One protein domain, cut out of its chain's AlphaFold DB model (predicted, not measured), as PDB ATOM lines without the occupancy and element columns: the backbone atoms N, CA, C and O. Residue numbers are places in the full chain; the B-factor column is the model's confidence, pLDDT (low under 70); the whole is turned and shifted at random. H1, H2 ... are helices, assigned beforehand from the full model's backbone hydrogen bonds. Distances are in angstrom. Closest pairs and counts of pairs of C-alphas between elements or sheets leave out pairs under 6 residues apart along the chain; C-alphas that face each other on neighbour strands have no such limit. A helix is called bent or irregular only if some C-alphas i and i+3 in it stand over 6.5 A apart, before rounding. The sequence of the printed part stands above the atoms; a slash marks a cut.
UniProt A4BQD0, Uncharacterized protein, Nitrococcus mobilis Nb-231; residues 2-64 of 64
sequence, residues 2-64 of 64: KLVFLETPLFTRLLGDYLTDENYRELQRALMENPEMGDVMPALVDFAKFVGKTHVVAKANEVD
ATOM      1  N   LYS A   2       4.869  93.406  30.958       80.50
ATOM      2  CA  LYS A   2       4.066  93.869  29.818       80.50
ATOM      3  C   LYS A   2       4.112  92.796  28.732       80.50
ATOM      4  O   LYS A   2       5.185  92.543  28.197       80.50
ATOM      5  N   LEU A   3       2.970  92.178  28.446       88.88
ATOM      6  CA  LEU A   3       2.798  91.232  27.344       88.88
ATOM      7  C   LEU A   3       2.140  91.949  26.164       88.88
ATOM      8  O   LEU A   3       1.357  92.881  26.352       88.88
ATOM      9  N   VAL A   4       2.501  91.541  24.954       93.50
ATOM     10  CA  VAL A   4       1.980  92.088  23.697       93.50
ATOM     11  C   VAL A   4       1.807  90.946  22.707       93.50
ATOM     12  O   VAL A   4       2.695  90.107  22.575       93.50
ATOM     13  N   PHE A   5       0.670  90.934  22.015       95.12
ATOM     14  CA  PHE A   5       0.389  89.985  20.944       95.12
ATOM     15  C   PHE A   5       0.925  90.524  19.620       95.12
ATOM     16  O   PHE A   5       0.760  91.703  19.304       95.12
ATOM     17  N   LEU A   6       1.576  89.649  18.857       96.31
ATOM     18  CA  LEU A   6       2.076  89.926  17.517       96.31
ATOM     19  C   LEU A   6       1.422  88.933  16.564       96.31
ATOM     20  O   LEU A   6       1.586  87.723  16.718       96.31
ATOM     21  N   GLU A   7       0.691  89.441  15.580       97.44
ATOM     22  CA  GLU A   7       0.045  88.603  14.578       97.44
ATOM     23  C   GLU A   7       0.951  88.434  13.361       97.44
ATOM     24  O   GLU A   7       1.540  89.392  12.853       97.44
ATOM     25  N   THR A   8       1.058  87.202  12.868       97.06
ATOM     26  CA  THR A   8       1.683  86.959  11.565       97.06
ATOM     27  C   THR A   8       0.672  87.252  10.454       97.06
ATOM     28  O   THR A   8      -0.527  87.057  10.661       97.06
ATOM     29  N   PRO A   9       1.111  87.643   9.241       98.00
ATOM     30  CA  PRO A   9       0.182  87.957   8.155       98.00
ATOM     31  C   PRO A   9      -0.806  86.828   7.832       98.00
ATOM     32  O   PRO A   9      -1.959  87.092   7.497       98.00
ATOM     33  N   LEU A  10      -0.372  85.566   7.937       97.19
ATOM     34  CA  LEU A  10      -1.244  84.413   7.707       97.19
ATOM     35  C   LEU A  10      -2.276  84.248   8.828       97.19
ATOM     36  O   LEU A  10      -3.436  83.978   8.532       97.19
ATOM     37  N   PHE A  11      -1.872  84.451  10.086       97.75
ATOM     38  CA  PHE A  11      -2.779  84.395  11.231       97.75
ATOM     39  C   PHE A  11      -3.901  85.430  11.092       97.75
ATOM     40  O   PHE A  11      -5.067  85.053  11.103       97.75
ATOM     41  N   THR A  12      -3.565  86.702  10.845       97.81
ATOM     42  CA  THR A  12      -4.560  87.780  10.681       97.81
ATOM     43  C   THR A  12      -5.533  87.491   9.540       97.81
ATOM     44  O   THR A  12      -6.728  87.738   9.663       97.81
ATOM     45  N   ARG A  13      -5.039  86.942   8.420       98.12
ATOM     46  CA  ARG A  13      -5.885  86.602   7.266       98.12
ATOM     47  C   ARG A  13      -6.904  85.505   7.562       98.12
ATOM     48  O   ARG A  13      -7.966  85.534   6.959       98.12
ATOM     49  N   LEU A  14      -6.555  84.538   8.411       98.31
ATOM     50  CA  LEU A  14      -7.404  83.386   8.713       98.31
ATOM     51  C   LEU A  14      -8.250  83.585   9.972       98.31
ATOM     52  O   LEU A  14      -9.232  82.880  10.142       98.31
ATOM     53  N   LEU A  15      -7.894  84.524  10.852       97.94
ATOM     54  CA  LEU A  15      -8.497  84.678  12.178       97.94
ATOM     55  C   LEU A  15     -10.032  84.682  12.156       97.94
ATOM     56  O   LEU A  15     -10.648  83.930  12.908       97.94
ATOM     57  N   GLY A  16     -10.634  85.474  11.264       97.81
ATOM     58  CA  GLY A  16     -12.091  85.612  11.162       97.81
ATOM     59  C   GLY A  16     -12.828  84.340  10.728       97.81
ATOM     60  O   GLY A  16     -14.024  84.225  10.984       97.81
ATOM     61  N   ASP A  17     -12.127  83.371  10.129       98.44
ATOM     62  CA  ASP A  17     -12.702  82.071   9.762       98.44
ATOM     63  C   ASP A  17     -12.831  81.134  10.980       98.44
ATOM     64  O   ASP A  17     -13.584  80.162  10.934       98.44
ATOM     65  N   TYR A  18     -12.103  81.412  12.071       98.12
ATOM     66  CA  TYR A  18     -12.033  80.550  13.259       98.12
ATOM     67  C   TYR A  18     -12.608  81.203  14.517       98.12
ATOM     68  O   TYR A  18     -13.230  80.519  15.328       98.12
ATOM     69  N   LEU A  19     -12.377  82.503  14.715       98.38
ATOM     70  CA  LEU A  19     -12.742  83.215  15.935       98.38
ATOM     71  C   LEU A  19     -13.466  84.520  15.610       98.38
ATOM     72  O   LEU A  19     -13.063  85.282  14.736       98.38
ATOM     73  N   THR A  20     -14.512  84.797  16.385       98.44
ATOM     74  CA  THR A  20     -15.082  86.142  16.479       98.44
ATOM     75  C   THR A  20     -14.134  87.054  17.256       98.44
ATOM     76  O   THR A  20     -13.304  86.582  18.037       98.44
ATOM     77  N   ASP A  21     -14.306  88.369  17.115       98.12
ATOM     78  CA  ASP A  21     -13.531  89.360  17.874       98.12
ATOM     79  C   ASP A  21     -13.603  89.134  19.393       98.12
ATOM     80  O   ASP A  21     -12.621  89.357  20.102       98.12
ATOM     81  N   GLU A  22     -14.752  88.677  19.899       98.38
ATOM     82  CA  GLU A  22     -14.917  88.413  21.329       98.38
ATOM     83  C   GLU A  22     -14.183  87.144  21.761       98.38
ATOM     84  O   GLU A  22     -13.411  87.189  22.717       98.38
ATOM     85  N   ASN A  23     -14.292  86.049  21.000       98.31
ATOM     86  CA  ASN A  23     -13.550  84.824  21.306       98.31
ATOM     87  C   ASN A  23     -12.030  85.048  21.198       98.31
ATOM     88  O   ASN A  23     -11.254  84.489  21.973       98.31
ATOM     89  N   TYR A  24     -11.580  85.889  20.258       97.94
ATOM     90  CA  TYR A  24     -10.169  86.261  20.160       97.94
ATOM     91  C   TYR A  24      -9.707  87.072  21.379       97.94
ATOM     92  O   TYR A  24      -8.624  86.825  21.914       97.94
ATOM     93  N   ARG A  25     -10.542  87.991  21.882       97.31
ATOM     94  CA  ARG A  25     -10.272  88.743  23.116       97.31
ATOM     95  C   ARG A  25     -10.176  87.826  24.335       97.31
ATOM     96  O   ARG A  25      -9.307  88.033  25.181       97.31
ATOM     97  N   GLU A  26     -11.047  86.829  24.437       97.88
ATOM     98  CA  GLU A  26     -11.008  85.832  25.510       97.88
ATOM     99  C   GLU A  26      -9.730  84.991  25.454       97.88
ATOM    100  O   GLU A  26      -9.050  84.850  26.472       97.88
ATOM    101  N   LEU A  27      -9.336  84.526  24.264       96.75
ATOM    102  CA  LEU A  27      -8.065  83.826  24.066       96.75
ATOM    103  C   LEU A  27      -6.875  84.686  24.517       96.75
ATOM    104  O   LEU A  27      -6.009  84.214  25.253       96.75
ATOM    105  N   GLN A  28      -6.844  85.962  24.124       96.56
ATOM    106  CA  GLN A  28      -5.792  86.882  24.553       96.56
ATOM    107  C   GLN A  28      -5.749  87.036  26.079       96.56
ATOM    108  O   GLN A  28      -4.665  87.060  26.658       96.56
ATOM    109  N   ARG A  29      -6.902  87.117  26.756       95.88
ATOM    110  CA  ARG A  29      -6.963  87.180  28.228       95.88
ATOM    111  C   ARG A  29      -6.405  85.913  28.870       95.88
ATOM    112  O   ARG A  29      -5.532  86.024  29.726       95.88
ATOM    113  N   ALA A  30      -6.837  84.743  28.407       96.19
ATOM    114  CA  ALA A  30      -6.379  83.458  28.932       96.19
ATOM    115  C   ALA A  30      -4.853  83.285  28.801       96.19
ATOM    116  O   ALA A  30      -4.187  82.894  29.758       96.19
ATOM    117  N   LEU A  31      -4.282  83.660  27.651       95.44
ATOM    118  CA  LEU A  31      -2.834  83.615  27.416       95.44
ATOM    119  C   LEU A  31      -2.061  84.680  28.213       95.44
ATOM    120  O   LEU A  31      -0.912  84.459  28.583       95.44
ATOM    121  N   MET A  32      -2.658  85.844  28.492       94.44
ATOM    122  CA  MET A  32      -2.032  86.840  29.373       94.44
ATOM    123  C   MET A  32      -1.996  86.384  30.833       94.44
ATOM    124  O   MET A  32      -1.034  86.692  31.535       94.44
ATOM    125  N   GLU A  33      -3.038  85.687  31.289       95.06
ATOM    126  CA  GLU A  33      -3.120  85.122  32.639       95.06
ATOM    127  C   GLU A  33      -2.170  83.933  32.810       95.06
ATOM    128  O   GLU A  33      -1.541  83.796  33.861       95.06
ATOM    129  N   ASN A  34      -2.020  83.113  31.768       94.50
ATOM    130  CA  ASN A  34      -1.105  81.981  31.749       94.50
ATOM    131  C   ASN A  34      -0.317  81.911  30.425       94.50
ATOM    132  O   ASN A  34      -0.748  81.233  29.490       94.50
ATOM    133  N   PRO A  35       0.860  82.561  30.338       92.31
ATOM    134  CA  PRO A  35       1.671  82.578  29.116       92.31
ATOM    135  C   PRO A  35       2.232  81.219  28.684       92.31
ATOM    136  O   PRO A  35       2.630  81.071  27.533       92.31
ATOM    137  N   GLU A  36       2.281  80.238  29.589       91.81
ATOM    138  CA  GLU A  36       2.715  78.864  29.295       91.81
ATOM    139  C   GLU A  36       1.545  77.970  28.849       91.81
ATOM    140  O   GLU A  36       1.706  76.766  28.672       91.81
ATOM    141  N   MET A  37       0.350  78.545  28.672       92.69
ATOM    142  CA  MET A  37      -0.814  77.824  28.174       92.69
ATOM    143  C   MET A  37      -0.580  77.343  26.734       92.69
ATOM    144  O   MET A  37      -0.376  78.135  25.816       92.69
ATOM    145  N   GLY A  38      -0.681  76.028  26.551       89.06
ATOM    146  CA  GLY A  38      -0.509  75.339  25.275       89.06
ATOM    147  C   GLY A  38       0.504  74.201  25.387       89.06
ATOM    148  O   GLY A  38       1.382  74.211  26.246       89.06
ATOM    149  N   ASP A  39       0.381  73.204  24.517       89.81
ATOM    150  CA  ASP A  39       1.342  72.104  24.479       89.81
ATOM    151  C   ASP A  39       2.638  72.534  23.785       89.81
ATOM    152  O   ASP A  39       2.632  73.238  22.769       89.81
ATOM    153  N   VAL A  40       3.771  72.056  24.299       86.25
ATOM    154  CA  VAL A  40       5.066  72.252  23.643       86.25
ATOM    155  C   VAL A  40       5.072  71.484  22.325       86.25
ATOM    156  O   VAL A  40       5.055  70.254  22.305       86.25
ATOM    157  N   MET A  41       5.144  72.208  21.210       83.69
ATOM    158  CA  MET A  41       5.282  71.604  19.888       83.69
ATOM    159  C   MET A  41       6.717  71.075  19.682       83.69
ATOM    160  O   MET A  41       7.651  71.878  19.615       83.69
ATOM    161  N   PRO A  42       6.931  69.756  19.498       73.44
ATOM    162  CA  PRO A  42       8.277  69.166  19.458       73.44
ATOM    163  C   PRO A  42       9.137  69.580  18.250       73.44
ATOM    164  O   PRO A  42      10.354  69.436  18.283       73.44
ATOM    165  N   ALA A  43       8.515  70.062  17.167       64.38
ATOM    166  CA  ALA A  43       9.152  70.234  15.856       64.38
ATOM    167  C   ALA A  43       9.593  71.676  15.525       64.38
ATOM    168  O   ALA A  43      10.146  71.918  14.457       64.38
ATOM    169  N   LEU A  44       9.378  72.647  16.418       57.28
ATOM    170  CA  LEU A  44       9.693  74.063  16.160       57.28
ATOM    171  C   LEU A  44      11.191  74.415  16.275       57.28
ATOM    172  O   LEU A  44      11.567  75.574  16.108       57.28
ATOM    173  N   VAL A  45      12.053  73.419  16.498       54.56
ATOM    174  CA  VAL A  45      13.508  73.589  16.669       54.56
ATOM    175  C   VAL A  45      14.181  74.192  15.422       54.56
ATOM    176  O   VAL A  45      15.179  74.901  15.538       54.56
ATOM    177  N   ASP A  46      13.610  73.985  14.230       52.75
ATOM    178  CA  ASP A  46      14.236  74.364  12.955       52.75
ATOM    179  C   ASP A  46      13.833  75.739  12.390       52.75
ATOM    180  O   ASP A  46      14.396  76.176  11.383       52.75
ATOM    181  N   PHE A  47      12.955  76.503  13.055       53.97
ATOM    182  CA  PHE A  47      12.673  77.893  12.639       53.97
ATOM    183  C   PHE A  47      13.901  78.821  12.760       53.97
ATOM    184  O   PHE A  47      13.901  79.930  12.230       53.97
ATOM    185  N   ALA A  48      14.986  78.348  13.381       52.84
ATOM    186  CA  ALA A  48      16.269  79.037  13.473       52.84
ATOM    187  C   ALA A  48      17.168  78.921  12.217       52.84
ATOM    188  O   ALA A  48      18.283  79.444  12.232       52.84
ATOM    189  N   LYS A  49      16.742  78.279  11.116       50.16
ATOM    190  CA  LYS A  49      17.555  78.190   9.883       50.16
ATOM    191  C   LYS A  49      16.853  78.728   8.640       50.16
ATOM    192  O   LYS A  49      16.624  78.006   7.676       50.16
ATOM    193  N   PHE A  50      16.639  80.040   8.593       51.44
ATOM    194  CA  PHE A  50      16.584  80.743   7.311       51.44
ATOM    195  C   PHE A  50      17.995  81.222   6.933       51.44
ATOM    196  O   PHE A  50      18.406  82.329   7.272       51.44
ATOM    197  N   VAL A  51      18.765  80.377   6.239       56.19
ATOM    198  CA  VAL A  51      19.958  80.812   5.491       56.19
ATOM    199  C   VAL A  51      19.545  80.883   4.030       56.19
ATOM    200  O   VAL A  51      19.590  79.888   3.309       56.19
ATOM    201  N   GLY A  52      19.102  82.061   3.594       43.91
ATOM    202  CA  GLY A  52      18.849  82.334   2.186       43.91
ATOM    203  C   GLY A  52      20.146  82.245   1.381       43.91
ATOM    204  O   GLY A  52      20.826  83.243   1.184       43.91
ATOM    205  N   LYS A  53      20.499  81.051   0.893       48.47
ATOM    206  CA  LYS A  53      21.363  80.917  -0.282       48.47
ATOM    207  C   LYS A  53      20.470  80.954  -1.509       48.47
ATOM    208  O   LYS A  53      20.026  79.917  -2.001       48.47
ATOM    209  N   THR A  54      20.214  82.157  -2.004       48.44
ATOM    210  CA  THR A  54      19.710  82.344  -3.362       48.44
ATOM    211  C   THR A  54      20.758  81.770  -4.316       48.44
ATOM    212  O   THR A  54      21.803  82.376  -4.540       48.44
ATOM    213  N   HIS A  55      20.513  80.573  -4.848       47.09
ATOM    214  CA  HIS A  55      21.224  80.094  -6.027       47.09
ATOM    215  C   HIS A  55      20.697  80.887  -7.222       47.09
ATOM    216  O   HIS A  55      19.658  80.549  -7.786       47.09
ATOM    217  N   VAL A  56      21.401  81.950  -7.611       52.38
ATOM    218  CA  VAL A  56      21.242  82.502  -8.958       52.38
ATOM    219  C   VAL A  56      22.098  81.642  -9.878       52.38
ATOM    220  O   VAL A  56      23.316  81.781  -9.932       52.38
ATOM    221  N   VAL A  57      21.456  80.708 -10.576       55.12
ATOM    222  CA  VAL A  57      22.070  80.006 -11.704       55.12
ATOM    223  C   VAL A  57      22.083  80.984 -12.877       55.12
ATOM    224  O   VAL A  57      21.104  81.089 -13.610       55.12
ATOM    225  N   ALA A  58      23.176  81.724 -13.054       47.78
ATOM    226  CA  ALA A  58      23.438  82.397 -14.319       47.78
ATOM    227  C   ALA A  58      24.097  81.382 -15.259       47.78
ATOM    228  O   ALA A  58      25.301  81.148 -15.215       47.78
ATOM    229  N   LYS A  59      23.276  80.729 -16.082       54.00
ATOM    230  CA  LYS A  59      23.748  80.033 -17.274       54.00
ATOM    231  C   LYS A  59      23.785  81.073 -18.394       54.00
ATOM    232  O   LYS A  59      22.730  81.555 -18.792       54.00
ATOM    233  N   ALA A  60      24.965  81.408 -18.896       44.94
ATOM    234  CA  ALA A  60      25.116  82.040 -20.200       44.94
ATOM    235  C   ALA A  60      26.410  81.519 -20.823       44.94
ATOM    236  O   ALA A  60      27.471  81.569 -20.207       44.94
ATOM    237  N   ASN A  61      26.254  80.916 -21.996       49.41
ATOM    238  CA  ASN A  61      27.325  80.421 -22.843       49.41
ATOM    239  C   ASN A  61      28.270  81.564 -23.214       49.41
ATOM    240  O   ASN A  61      27.777  82.635 -23.549       49.41
ATOM    241  N   GLU A  62      29.562  81.283 -23.322       43.19
ATOM    242  CA  GLU A  62      30.388  81.919 -24.343       43.19
ATOM    243  C   GLU A  62      31.401  80.897 -24.856       43.19
ATOM    244  O   GLU A  62      32.073  80.197 -24.097       43.19
ATOM    245  N   VAL A  63      31.340  80.736 -26.172       52.66
ATOM    246  CA  VAL A  63      32.154  79.894 -27.035       52.66
ATOM    247  C   VAL A  63      33.181  80.842 -27.637       52.66
ATOM    248  O   VAL A  63      32.764  81.835 -28.228       52.66
ATOM    249  N   ASP A  64      34.464  80.568 -27.416       46.75
ATOM    250  CA  ASP A  64      35.546  80.551 -28.420       46.75
ATOM    251  C   ASP A  64      36.873  80.148 -27.755       46.75
ATOM    252  O   ASP A  64      37.268  80.778 -26.745       46.75
TER     253      ASP A  64
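AT A GLANCE: This is residues 2 to 64 of the 64 residues of an uncharacterized protein of Nitrococcus mobilis Nb-231 (UniProt A4BQD0). Look first for a small open head made by H2 and H1, two helices that meet at a corner, with residues 2 to 8 as an incoming arm that leads to the start of H1. From the far end of H2 one long tail leaves this head: residues 36 to 64 stand free, with the short helix H3 within them, and this tail makes most of the length. The printed part has 63 residues with three named helices, in the order H1, H2, H3, and no named strand; its class is all helix, though under half of the residues, 28 of 63, are in named elements. The whole is extended, with a radius of gyration of the C-alphas of 21.3 A and spans of 72 by 26 by 23 A.

IN THESE COORDINATES: Begin with H2, the longest helix, residues 21 to 33: find C-alpha 21 at (-13.531, 89.360, 17.874), and from there the helix runs 18.6 A to C-alpha 33 at (-3.120, 85.122, 32.639). Go back along the chain to H1, residues 9 to 18, which begins at C-alpha 9 at (0.182, 87.957, 8.155) and measures 15.2 A from first to last C-alpha. H1 is irregular: C-alphas 13 and 16 are 7.4 A apart. Beyond H2 comes H3, residues 44 to 48, 8.7 A from first to last C-alpha and ending at C-alpha 48 at (16.269, 79.037, 13.473). H3 is irregular, but only just: C-alphas 45 and 48 are 6.9 A apart.

HOW THE PARTS SIT: Start again at H2, which touches no helix. H2 and H1 meet only through their link, a tight one of 2 residues. H2 and H3 are apart, and a short link of 10 residues joins them. H1 and H3 are apart too. Residues 8 to 14, of which 9 to 14 belong to H1, stand free. In H2 every O i to N i+4 pair is within hydrogen-bond range; in H1 it is 3 of 6, and in H3 0 of 1, beside 1 of 2 O i to N i+3 pairs.

THE WHOLE: Look from Glu 33 to Asp 64, the chain's last residue, for the two C-alphas farthest apart, 72.4 A. The C-alphas of Lys 2 and Asp 64, the first and last printed, are 67.5 A apart. The printed part has no cut, and neither link between helices is long. After H3, residues 49 to 64 hold no named element, and their C-alphas lie 13 to 51 A from the mean of all C-alphas. In the B-factor column the mean pLDDT of the printed part is 79.4; the 22 residues from 43 to 64 are under 70, and the mean is 98 in H1, 97 in H2 and 54 in H3.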